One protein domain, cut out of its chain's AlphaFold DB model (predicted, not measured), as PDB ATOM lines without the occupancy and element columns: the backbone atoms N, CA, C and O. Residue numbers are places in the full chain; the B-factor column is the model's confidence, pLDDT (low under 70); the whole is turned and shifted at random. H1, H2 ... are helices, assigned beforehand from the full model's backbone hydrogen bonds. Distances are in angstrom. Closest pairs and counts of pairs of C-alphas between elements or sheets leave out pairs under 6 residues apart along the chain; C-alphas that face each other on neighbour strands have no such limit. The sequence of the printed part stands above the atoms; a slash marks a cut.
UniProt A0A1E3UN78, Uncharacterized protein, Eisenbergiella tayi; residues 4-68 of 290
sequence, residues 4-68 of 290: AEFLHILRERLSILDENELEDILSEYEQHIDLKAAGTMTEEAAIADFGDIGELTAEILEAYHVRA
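Overview. This is residues 4 to 68 of the 290 residues of an uncharacterized protein of Eisenbergiella tayi (UniProt A0A1E3UN78). Four helices make an elongated body: the long helix H2 runs along one side, the short H3 and then H4 return along the other, and H1 lies over the gap between these two sides. H1 and H2 form a helical hairpin, H3 packs on the last part of H2, and H4 lies near the last residues of H1. The printed part has 65 residues, with four named helices in the order H1, H2, H3, H4 and no named strand; its class is all helix. It is compact, with a radius of gyration of the C-alphas of 12.0 A, and spans 36 by 22 by 19 A.

Arrangement. H1, residues 4 to 13, touches H2, residues 19 to 37, with residues 22 to 30 of H2 alone; the closest C-alphas, of Leu 7 and Leu 26, are 6.7 A apart. This hairpin has a shallow tilt of 32 degrees, opposite ways. H3, residues 43 to 48, touches residues 33 to 37 of H2 alone, with the C-alphas of Ala 37 and Glu 43 closest at 5.2 A. Their steep tilt of 69.5 degrees, opposite ways, is only just short of about perpendicular. H1 and H3 are close but not clearly touching, the closest C-alphas being those of Phe 6 and Ile 47, at 7.7 A. H4, residues 53 to 63, only just touches H1, with 3 pairs of C-alphas within 8 A; the closest, of Arg 13 and Thr 57, are 6.8 A apart. H1 and H4 run the same way at a steep tilt of 49 degrees. H4 is apart from H2 and from H3. In H1, H2, H3 and H4 every O i to N i+4 pair is within hydrogen-bond range.

Along the chain. H1 begins at C-alpha 4, (324.115, 318.171, 206.854), and is 14.4 A long. H2 is 26.5 A long and ends at C-alpha 37, (325.560, 318.843, 193.312). H3 is 8.6 A long. H4 is 15.4 A long and ends at C-alpha 63, (331.069, 295.471, 204.395).

Size, cuts and confidence. The two C-alphas farthest apart, of Thr 40 and Arg 67, are 36.9 A apart. The printed part has no cut, and the links H1 to H2, H2 to H3 and H3 to H4 are tight. The mean pLDDT of the printed part is 83.7, and residues 65 to 68 are under 70.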
ATOM      1  N   ALA A   4     323.798 318.163 205.426       87.38
ATOM      2  CA  ALA A   4     324.115 318.171 206.854       87.38
ATOM      3  C   ALA A   4     323.195 317.238 207.660       87.38
ATOM      4  O   ALA A   4     323.655 316.541 208.562       87.38
ATOM      5  N   GLU A   5     321.909 317.190 207.317       88.12
ATOM      6  CA  GLU A   5     320.931 316.298 207.946       88.12
ATOM      7  C   GLU A   5     321.205 314.824 207.587       88.12
ATOM      8  O   GLU A   5     321.210 313.969 208.471       88.12
ATOM      9  N   PHE A   6     321.537 314.536 206.323       90.56
ATOM     10  CA  PHE A   6     321.937 313.202 205.860       90.56
ATOM     11  C   PHE A   6     323.197 312.700 206.576       90.56
ATOM     12  O   PHE A   6     323.185 311.612 207.151       90.56
ATOM     13  N   LEU A   7     324.263 313.507 206.601       89.44
ATOM     14  CA  LEU A   7     325.535 313.142 207.230       89.44
ATOM     15  C   LEU A   7     325.403 312.980 208.747       89.44
ATOM     16  O   LEU A   7     326.043 312.104 209.326       89.44
ATOM     17  N   HIS A   8     324.551 313.775 209.400       90.19
ATOM     18  CA  HIS A   8     324.277 313.617 210.827       90.19
ATOM     19  C   HIS A   8     323.597 312.274 211.131       90.19
ATOM     20  O   HIS A   8     324.011 311.570 212.052       90.19
ATOM     21  N   ILE A   9     322.577 311.894 210.355       87.00
ATOM     22  CA  ILE A   9     321.875 310.614 210.542       87.00
ATOM     23  C   ILE A   9     322.805 309.436 210.222       87.00
ATOM     24  O   ILE A   9     322.800 308.438 210.942       87.00
ATOM     25  N   LEU A  10     323.633 309.558 209.181       88.62
ATOM     26  CA  LEU A  10     324.616 308.539 208.821       88.62
ATOM     27  C   LEU A  10     325.667 308.361 209.931       88.62
ATOM     28  O   LEU A  10     325.943 307.233 210.333       88.62
ATOM     29  N   ARG A  11     326.167 309.463 210.509       88.31
ATOM     30  CA  ARG A  11     327.074 309.453 211.670       88.31
ATOM     31  C   ARG A  11     326.451 308.768 212.884       88.31
ATOM     32  O   ARG A  11     327.106 307.957 213.529       88.31
ATOM     33  N   GLU A  12     325.198 309.086 213.206       87.81
ATOM     34  CA  GLU A  12     324.503 308.501 214.360       87.81
ATOM     35  C   GLU A  12     324.341 306.982 214.215       87.81
ATOM     36  O   GLU A  12     324.508 306.243 215.185       87.81
ATOM     37  N   ARG A  13     324.052 306.500 213.003       85.06
ATOM     38  CA  ARG A  13     323.854 305.070 212.738       85.06
ATOM     39  C   ARG A  13     325.160 304.286 212.595       85.06
ATOM     40  O   ARG A  13     325.185 303.102 212.925       85.06
ATOM     41  N   LEU A  14     326.234 304.937 212.147       84.88
ATOM     42  CA  LEU A  14     327.572 304.351 212.011       84.88
ATOM     43  C   LEU A  14     328.484 304.613 213.221       84.88
ATOM     44  O   LEU A  14     329.653 304.250 213.176       84.88
ATOM     45  N   SER A  15     327.970 305.148 214.336       83.69
ATOM     46  CA  SER A  15     328.758 305.477 215.543       83.69
ATOM     47  C   SER A  15     329.430 304.275 216.234       83.69
ATOM     48  O   SER A  15     330.012 304.416 217.306       83.69
ATOM     49  N   ILE A  16     329.231 303.071 215.703       80.75
ATOM     50  CA  ILE A  16     329.860 301.828 216.147       80.75
ATOM     51  C   ILE A  16     331.216 301.584 215.465       80.75
ATOM     52  O   ILE A  16     332.004 300.789 215.979       80.75
ATOM     53  N   LEU A  17     331.475 302.233 214.327       79.62
ATOM     54  CA  LEU A  17     332.771 302.202 213.650       79.62
ATOM     55  C   LEU A  17     333.797 303.034 214.425       79.62
ATOM     56  O   LEU A  17     333.436 303.884 215.243       79.62
ATOM     57  N   ASP A  18     335.081 302.764 214.182       83.25
ATOM     58  CA  ASP A  18     336.159 303.578 214.740       83.25
ATOM     59  C   ASP A  18     336.021 305.030 214.265       83.25
ATOM     60  O   ASP A  18     335.660 305.275 213.114       83.25
ATOM     61  N   GLU A  19     336.308 305.998 215.139       81.12
ATOM     62  CA  GLU A  19     336.094 307.419 214.834       81.12
ATOM     63  C   GLU A  19     336.896 307.866 213.596       81.12
ATOM     64  O   GLU A  19     336.404 308.678 212.821       81.12
ATOM     65  N   ASN A  20     338.085 307.288 213.360       81.25
ATOM     66  CA  ASN A  20     338.892 307.617 212.181       81.25
ATOM     67  C   ASN A  20     338.260 307.065 210.889       81.25
ATOM     68  O   ASN A  20     338.164 307.775 209.895       81.25
ATOM     69  N   GLU A  21     337.776 305.817 210.911       82.88
ATOM     70  CA  GLU A  21     337.103 305.192 209.761       82.88
ATOM     71  C   GLU A  21     335.758 305.868 209.467       82.88
ATOM     72  O   GLU A  21     335.380 306.052 208.312       82.88
ATOM     73  N   LEU A  22     335.039 306.270 210.517       86.31
ATOM     74  CA  LEU A  22     333.784 306.999 210.416       86.31
ATOM     75  C   LEU A  22     333.982 308.371 209.764       86.31
ATOM     76  O   LEU A  22     333.189 308.757 208.907       86.31
ATOM     77  N   GLU A  23     335.019 309.112 210.159       86.31
ATOM     78  CA  GLU A  23     335.352 310.397 209.541       86.31
ATOM     79  C   GLU A  23     335.769 310.241 208.077       86.31
ATOM     80  O   GLU A  23     335.296 311.011 207.239       86.31
ATOM     81  N   ASP A  24     336.562 309.217 207.753       88.06
ATOM     82  CA  ASP A  24     336.970 308.920 206.377       88.06
ATOM     83  C   ASP A  24     335.756 308.606 205.485       88.06
ATOM     84  O   ASP A  24     335.610 309.183 204.405       88.06
ATOM     85  N   ILE A  25     334.826 307.770 205.966       87.25
ATOM     86  CA  ILE A  25     333.585 307.437 205.251       87.25
ATOM     87  C   ILE A  25     332.714 308.686 205.076       87.25
ATOM     88  O   ILE A  25     332.266 308.985 203.972       87.25
ATOM     89  N   LEU A  26     332.459 309.447 206.145       90.38
ATOM     90  CA  LEU A  26     331.605 310.637 206.060       90.38
ATOM     91  C   LEU A  26     332.185 311.695 205.113       90.38
ATOM     92  O   LEU A  26     331.421 312.320 204.378       90.38
ATOM     93  N   SER A  27     333.509 311.859 205.101       90.81
ATOM     94  CA  SER A  27     334.228 312.751 204.186       90.81
ATOM     95  C   SER A  27     334.071 312.318 202.723       90.81
ATOM     96  O   SER A  27     333.785 313.149 201.858       90.81
ATOM     97  N   GLU A  28     334.161 311.013 202.436       90.19
ATOM     98  CA  GLU A  28     333.937 310.470 201.089       90.19
ATOM     99  C   GLU A  28     332.504 310.744 200.602       90.19
ATOM    100  O   GLU A  28     332.303 311.267 199.502       90.19
ATOM    101  N   TYR A  29     331.497 310.466 201.436       89.44
ATOM    102  CA  TYR A  29     330.094 310.712 201.085       89.44
ATOM    103  C   TYR A  29     329.770 312.204 200.957       89.44
ATOM    104  O   TYR A  29     329.025 312.588 200.053       89.44
ATOM    105  N   GLU A  30     330.346 313.059 201.805       91.38
ATOM    106  CA  GLU A  30     330.234 314.511 201.667       91.38
ATOM    107  C   GLU A  30     330.779 314.977 200.313       91.38
ATOM    108  O   GLU A  30     330.087 315.675 199.566       91.38
ATOM    109  N   GLN A  31     331.980 314.520 199.952       89.00
ATOM    110  CA  GLN A  31     332.608 314.859 198.684       89.00
ATOM    111  C   GLN A  31     331.805 314.326 197.486       89.00
ATOM    112  O   GLN A  31     331.676 315.016 196.473       89.00
ATOM    113  N   HIS A  32     331.234 313.123 197.580       87.00
ATOM    114  CA  HIS A  32     330.401 312.544 196.522       87.00
ATOM    115  C   HIS A  32     329.120 313.354 196.291       87.00
ATOM    116  O   HIS A  32     328.736 313.580 195.140       87.00
ATOM    117  N   ILE A  33     328.479 313.822 197.365       87.44
ATOM    118  CA  ILE A  33     327.304 314.697 197.281       87.44
ATOM    119  C   ILE A  33     327.695 316.038 196.654       87.44
ATOM    120  O   ILE A  33     327.018 316.489 195.730       87.44
ATOM    121  N   ASP A  34     328.811 316.635 197.081       89.19
ATOM    122  CA  ASP A  34     329.278 317.928 196.570       89.19
ATOM    123  C   ASP A  34     329.647 317.867 195.079       89.19
ATOM    124  O   ASP A  34     329.290 318.763 194.313       89.19
ATOM    125  N   LEU A  35     330.295 316.788 194.626       86.19
ATOM    126  CA  LEU A  35     330.626 316.578 193.211       86.19
ATOM    127  C   LEU A  35     329.378 316.391 192.339       86.19
ATOM    128  O   LEU A  35     329.323 316.914 191.223       86.19
ATOM    129  N   LYS A  36     328.363 315.676 192.837       83.31
ATOM    130  CA  LYS A  36     327.079 315.515 192.140       83.31
ATOM    131  C   LYS A  36     326.302 316.832 192.089       83.31
ATOM    132  O   LYS A  36     325.815 317.208 191.021       83.31
ATOM    133  N   ALA A  37     326.244 317.557 193.205       83.56
ATOM    134  CA  ALA A  37     325.560 318.843 193.312       83.56
ATOM    135  C   ALA A  37     326.222 319.948 192.467       83.56
ATOM    136  O   ALA A  37     325.534 320.792 191.896       83.56
ATOM    137  N   ALA A  38     327.552 319.919 192.319       79.44
ATOM    138  CA  ALA A  38     328.301 320.829 191.445       79.44
ATOM    139  C   ALA A  38     328.101 320.554 189.939       79.44
ATOM    140  O   ALA A  38     328.512 321.364 189.106       79.44
ATOM    141  N   GLY A  39     327.496 319.416 189.584       75.25
ATOM    142  CA  GLY A  39     327.149 319.040 188.217       75.25
ATOM    143  C   GLY A  39     325.838 319.676 187.738       75.25
ATOM    144  O   GLY A  39     325.757 320.876 187.501       75.25
ATOM    145  N   THR A  40     324.807 318.852 187.516       75.50
ATOM    146  CA  THR A  40     323.497 319.294 186.973       75.50
ATOM    147  C   THR A  40     322.305 318.959 187.872       75.50
ATOM    148  O   THR A  40     321.160 319.189 187.485       75.50
ATOM    149  N   MET A  41     322.551 318.413 189.060       79.19
ATOM    150  CA  MET A  41     321.523 317.908 189.970       79.19
ATOM    151  C   MET A  41     321.550 318.683 191.286       79.19
ATOM    152  O   MET A  41     322.594 319.182 191.689       79.19
ATOM    153  N   THR A  42     320.396 318.827 191.939       86.00
ATOM    154  CA  THR A  42     320.324 319.485 193.250       86.00
ATOM    155  C   THR A  42     320.814 318.542 194.347       86.00
ATOM    156  O   THR A  42     320.849 317.325 194.166       86.00
ATOM    157  N   GLU A  43     321.178 319.099 195.499       83.31
ATOM    158  CA  GLU A  43     321.672 318.354 196.662       83.31
ATOM    159  C   GLU A  43     320.690 317.257 197.105       83.31
ATOM    160  O   GLU A  43     321.084 316.126 197.377       83.31
ATOM    161  N   GLU A  44     319.389 317.542 197.076       84.56
ATOM    162  CA  GLU A  44     318.348 316.581 197.439       84.56
ATOM    163  C   GLU A  44     318.240 315.433 196.433       84.56
ATOM    164  O   GLU A  44     317.979 314.298 196.827       84.56
ATOM    165  N   ALA A  45     318.446 315.717 195.144       84.38
ATOM    166  CA  ALA A  45     318.456 314.698 194.099       84.38
ATOM    167  C   ALA A  45     319.711 313.820 194.202       84.38
ATOM    168  O   ALA A  45     319.615 312.601 194.096       84.38
ATOM    169  N   ALA A  46     320.866 314.424 194.496       85.44
ATOM    170  CA  ALA A  46     322.105 313.698 194.743       85.44
ATOM    171  C   ALA A  46     322.000 312.772 195.968       85.44
ATOM    172  O   ALA A  46     322.531 311.665 195.932       85.44
ATOM    173  N   ILE A  47     321.296 313.200 197.024       85.06
ATOM    174  CA  ILE A  47     321.037 312.383 198.221       85.06
ATOM    175  C   ILE A  47     320.027 311.263 197.924       85.06
ATOM    176  O   ILE A  47     320.185 310.148 198.415       85.06
ATOM    177  N   ALA A  48     319.008 311.527 197.099       86.31
ATOM    178  CA  ALA A  48     318.000 310.531 196.729       86.31
ATOM    179  C   ALA A  48     318.582 309.335 195.950       86.31
ATOM    180  O   ALA A  48     318.063 308.226 196.074       86.31
ATOM    181  N   ASP A  49     319.674 309.534 195.204       86.06
ATOM    182  CA  ASP A  49     320.386 308.461 194.496       86.06
ATOM    183  C   ASP A  49     320.951 307.376 195.427       86.06
ATOM    184  O   ASP A  49     321.173 306.253 194.979       86.06
ATOM    185  N   PHE A  50     321.209 307.691 196.701       85.00
ATOM    186  CA  PHE A  50     321.736 306.726 197.671       85.00
ATOM    187  C   PHE A  50     320.655 305.807 198.263       85.00
ATOM    188  O   PHE A  50     320.986 304.851 198.956       85.00
ATOM    189  N   GLY A  51     319.371 306.064 197.983       85.69
ATOM    190  CA  GLY A  51     318.264 305.222 198.438       85.69
ATOM    191  C   GLY A  51     317.894 305.414 199.912       85.69
ATOM    192  O   GLY A  51     317.984 306.514 200.462       85.69
ATOM    193  N   ASP A  52     317.398 304.348 200.548       89.50
ATOM    194  CA  ASP A  52     317.024 304.384 201.963       89.50
ATOM    195  C   ASP A  52     318.270 304.401 202.855       89.50
ATOM    196  O   ASP A  52     319.129 303.525 202.790       89.50
ATOM    197  N   ILE A  53     318.346 305.386 203.752       85.75
ATOM    198  CA  ILE A  53     319.495 305.554 204.647       85.75
ATOM    199  C   ILE A  53     319.673 304.375 205.618       85.75
ATOM    200  O   ILE A  53     320.765 304.166 206.138       85.75
ATOM    201  N   GLY A  54     318.628 303.588 205.894       84.38
ATOM    202  CA  GLY A  54     318.716 302.359 206.689       84.38
ATOM    203  C   GLY A  54     319.373 301.219 205.935       84.38
ATOM    204  O   GLY A  54     320.257 300.570 206.488       84.38
ATOM    205  N   GLU A  55     318.983 301.024 204.679       85.69
ATOM    206  CA  GLU A  55     319.590 300.036 203.785       85.69
ATOM    207  C   GLU A  55     321.059 300.374 203.498       85.69
ATOM    208  O   GLU A  55     321.922 299.524 203.700       85.69
ATOM    209  N   LEU A  56     321.360 301.645 203.198       88.44
ATOM    210  CA  LEU A  56     322.732 302.135 203.020       88.44
ATOM    211  C   LEU A  56     323.601 301.888 204.262       88.44
ATOM    212  O   LEU A  56     324.717 301.389 204.164       88.44
ATOM    213  N   THR A  57     323.092 302.224 205.454       87.44
ATOM    214  CA  THR A  57     323.841 301.992 206.703       87.44
ATOM    215  C   THR A  57     324.084 300.495 206.913       87.44
ATOM    216  O   THR A  57     325.172 300.101 207.323       87.44
ATOM    217  N   ALA A  58     323.089 299.647 206.638       83.56
ATOM    218  CA  ALA A  58     323.223 298.203 206.790       83.56
ATOM    219  C   ALA A  58     324.276 297.623 205.834       83.56
ATOM    220  O   ALA A  58     325.083 296.808 206.273       83.56
ATOM    221  N   GLU A  59     324.309 298.083 204.582       84.56
ATOM    222  CA  GLU A  59     325.301 297.680 203.579       84.56
ATOM    223  C   GLU A  59     326.723 298.107 203.980       84.56
ATOM    224  O   GLU A  59     327.650 297.297 203.941       84.56
ATOM    225  N   ILE A  60     326.891 299.349 204.456       85.06
ATOM    226  CA  ILE A  60     328.180 299.843 204.969       85.06
ATOM    227  C   ILE A  60     328.629 299.012 206.182       85.06
ATOM    228  O   ILE A  60     329.769 298.553 206.234       85.06
ATOM    229  N   LEU A  61     327.744 298.761 207.153       82.88
ATOM    230  CA  LEU A  61     328.066 297.955 208.338       82.88
ATOM    231  C   LEU A  61     328.413 296.501 207.978       82.88
ATOM    232  O   LEU A  61     329.332 295.925 208.567       82.88
ATOM    233  N   GLU A  62     327.715 295.919 207.000       81.50
ATOM    234  CA  GLU A  62     327.967 294.565 206.502       81.50
ATOM    235  C   GLU A  62     329.343 294.448 205.834       81.50
ATOM    236  O   GLU A  62     330.080 293.505 206.134       81.50
ATOM    237  N   ALA A  63     329.743 295.431 205.018       82.75
ATOM    238  CA  ALA A  63     331.069 295.471 204.395       82.75
ATOM    239  C   ALA A  63     332.204 295.489 205.437       82.75
ATOM    240  O   ALA A  63     333.223 294.807 205.279       82.75
ATOM    241  N   TYR A  64     331.994 296.190 206.555       74.75
ATOM    242  CA  TYR A  64     332.929 296.245 207.683       74.75
ATOM    243  C   TYR A  64     332.756 295.087 208.688       74.75
ATOM    244  O   TYR A  64     333.415 295.063 209.726       74.75
ATOM    245  N   HIS A  65     331.915 294.086 208.388       63.84
ATOM    246  CA  HIS A  65     331.630 292.921 209.244       63.84
ATOM    247  C   HIS A  65     331.117 293.278 210.655       63.84
ATOM    248  O   HIS A  65     331.158 292.458 211.582       63.84
ATOM    249  N   VAL A  66     330.594 294.491 210.828       66.19
ATOM    250  CA  VAL A  66     329.963 294.948 212.062       66.19
ATOM    251  C   VAL A  66     328.493 294.545 211.998       66.19
ATOM    252  O   VAL A  66     327.790 294.824 211.032       66.19
ATOM    253  N   ARG A  67     328.002 293.820 213.010       52.94
ATOM    254  CA  ARG A  67     326.628 293.297 212.984       52.94
ATOM    255  C   ARG A  67     325.613 294.446 212.882       52.94
ATOM    256  O   ARG A  67     325.523 295.280 213.778       52.94
ATOM    257  N   ALA A  68     324.796 294.431 211.829       54.81
ATOM    258  CA  ALA A  68     323.722 295.395 211.563       54.81
ATOM    259  C   ALA A  68     322.511 295.296 212.530       54.81
ATOM    260  O   ALA A  68     321.422 295.789 212.246       54.81
TER     261      ALA A  68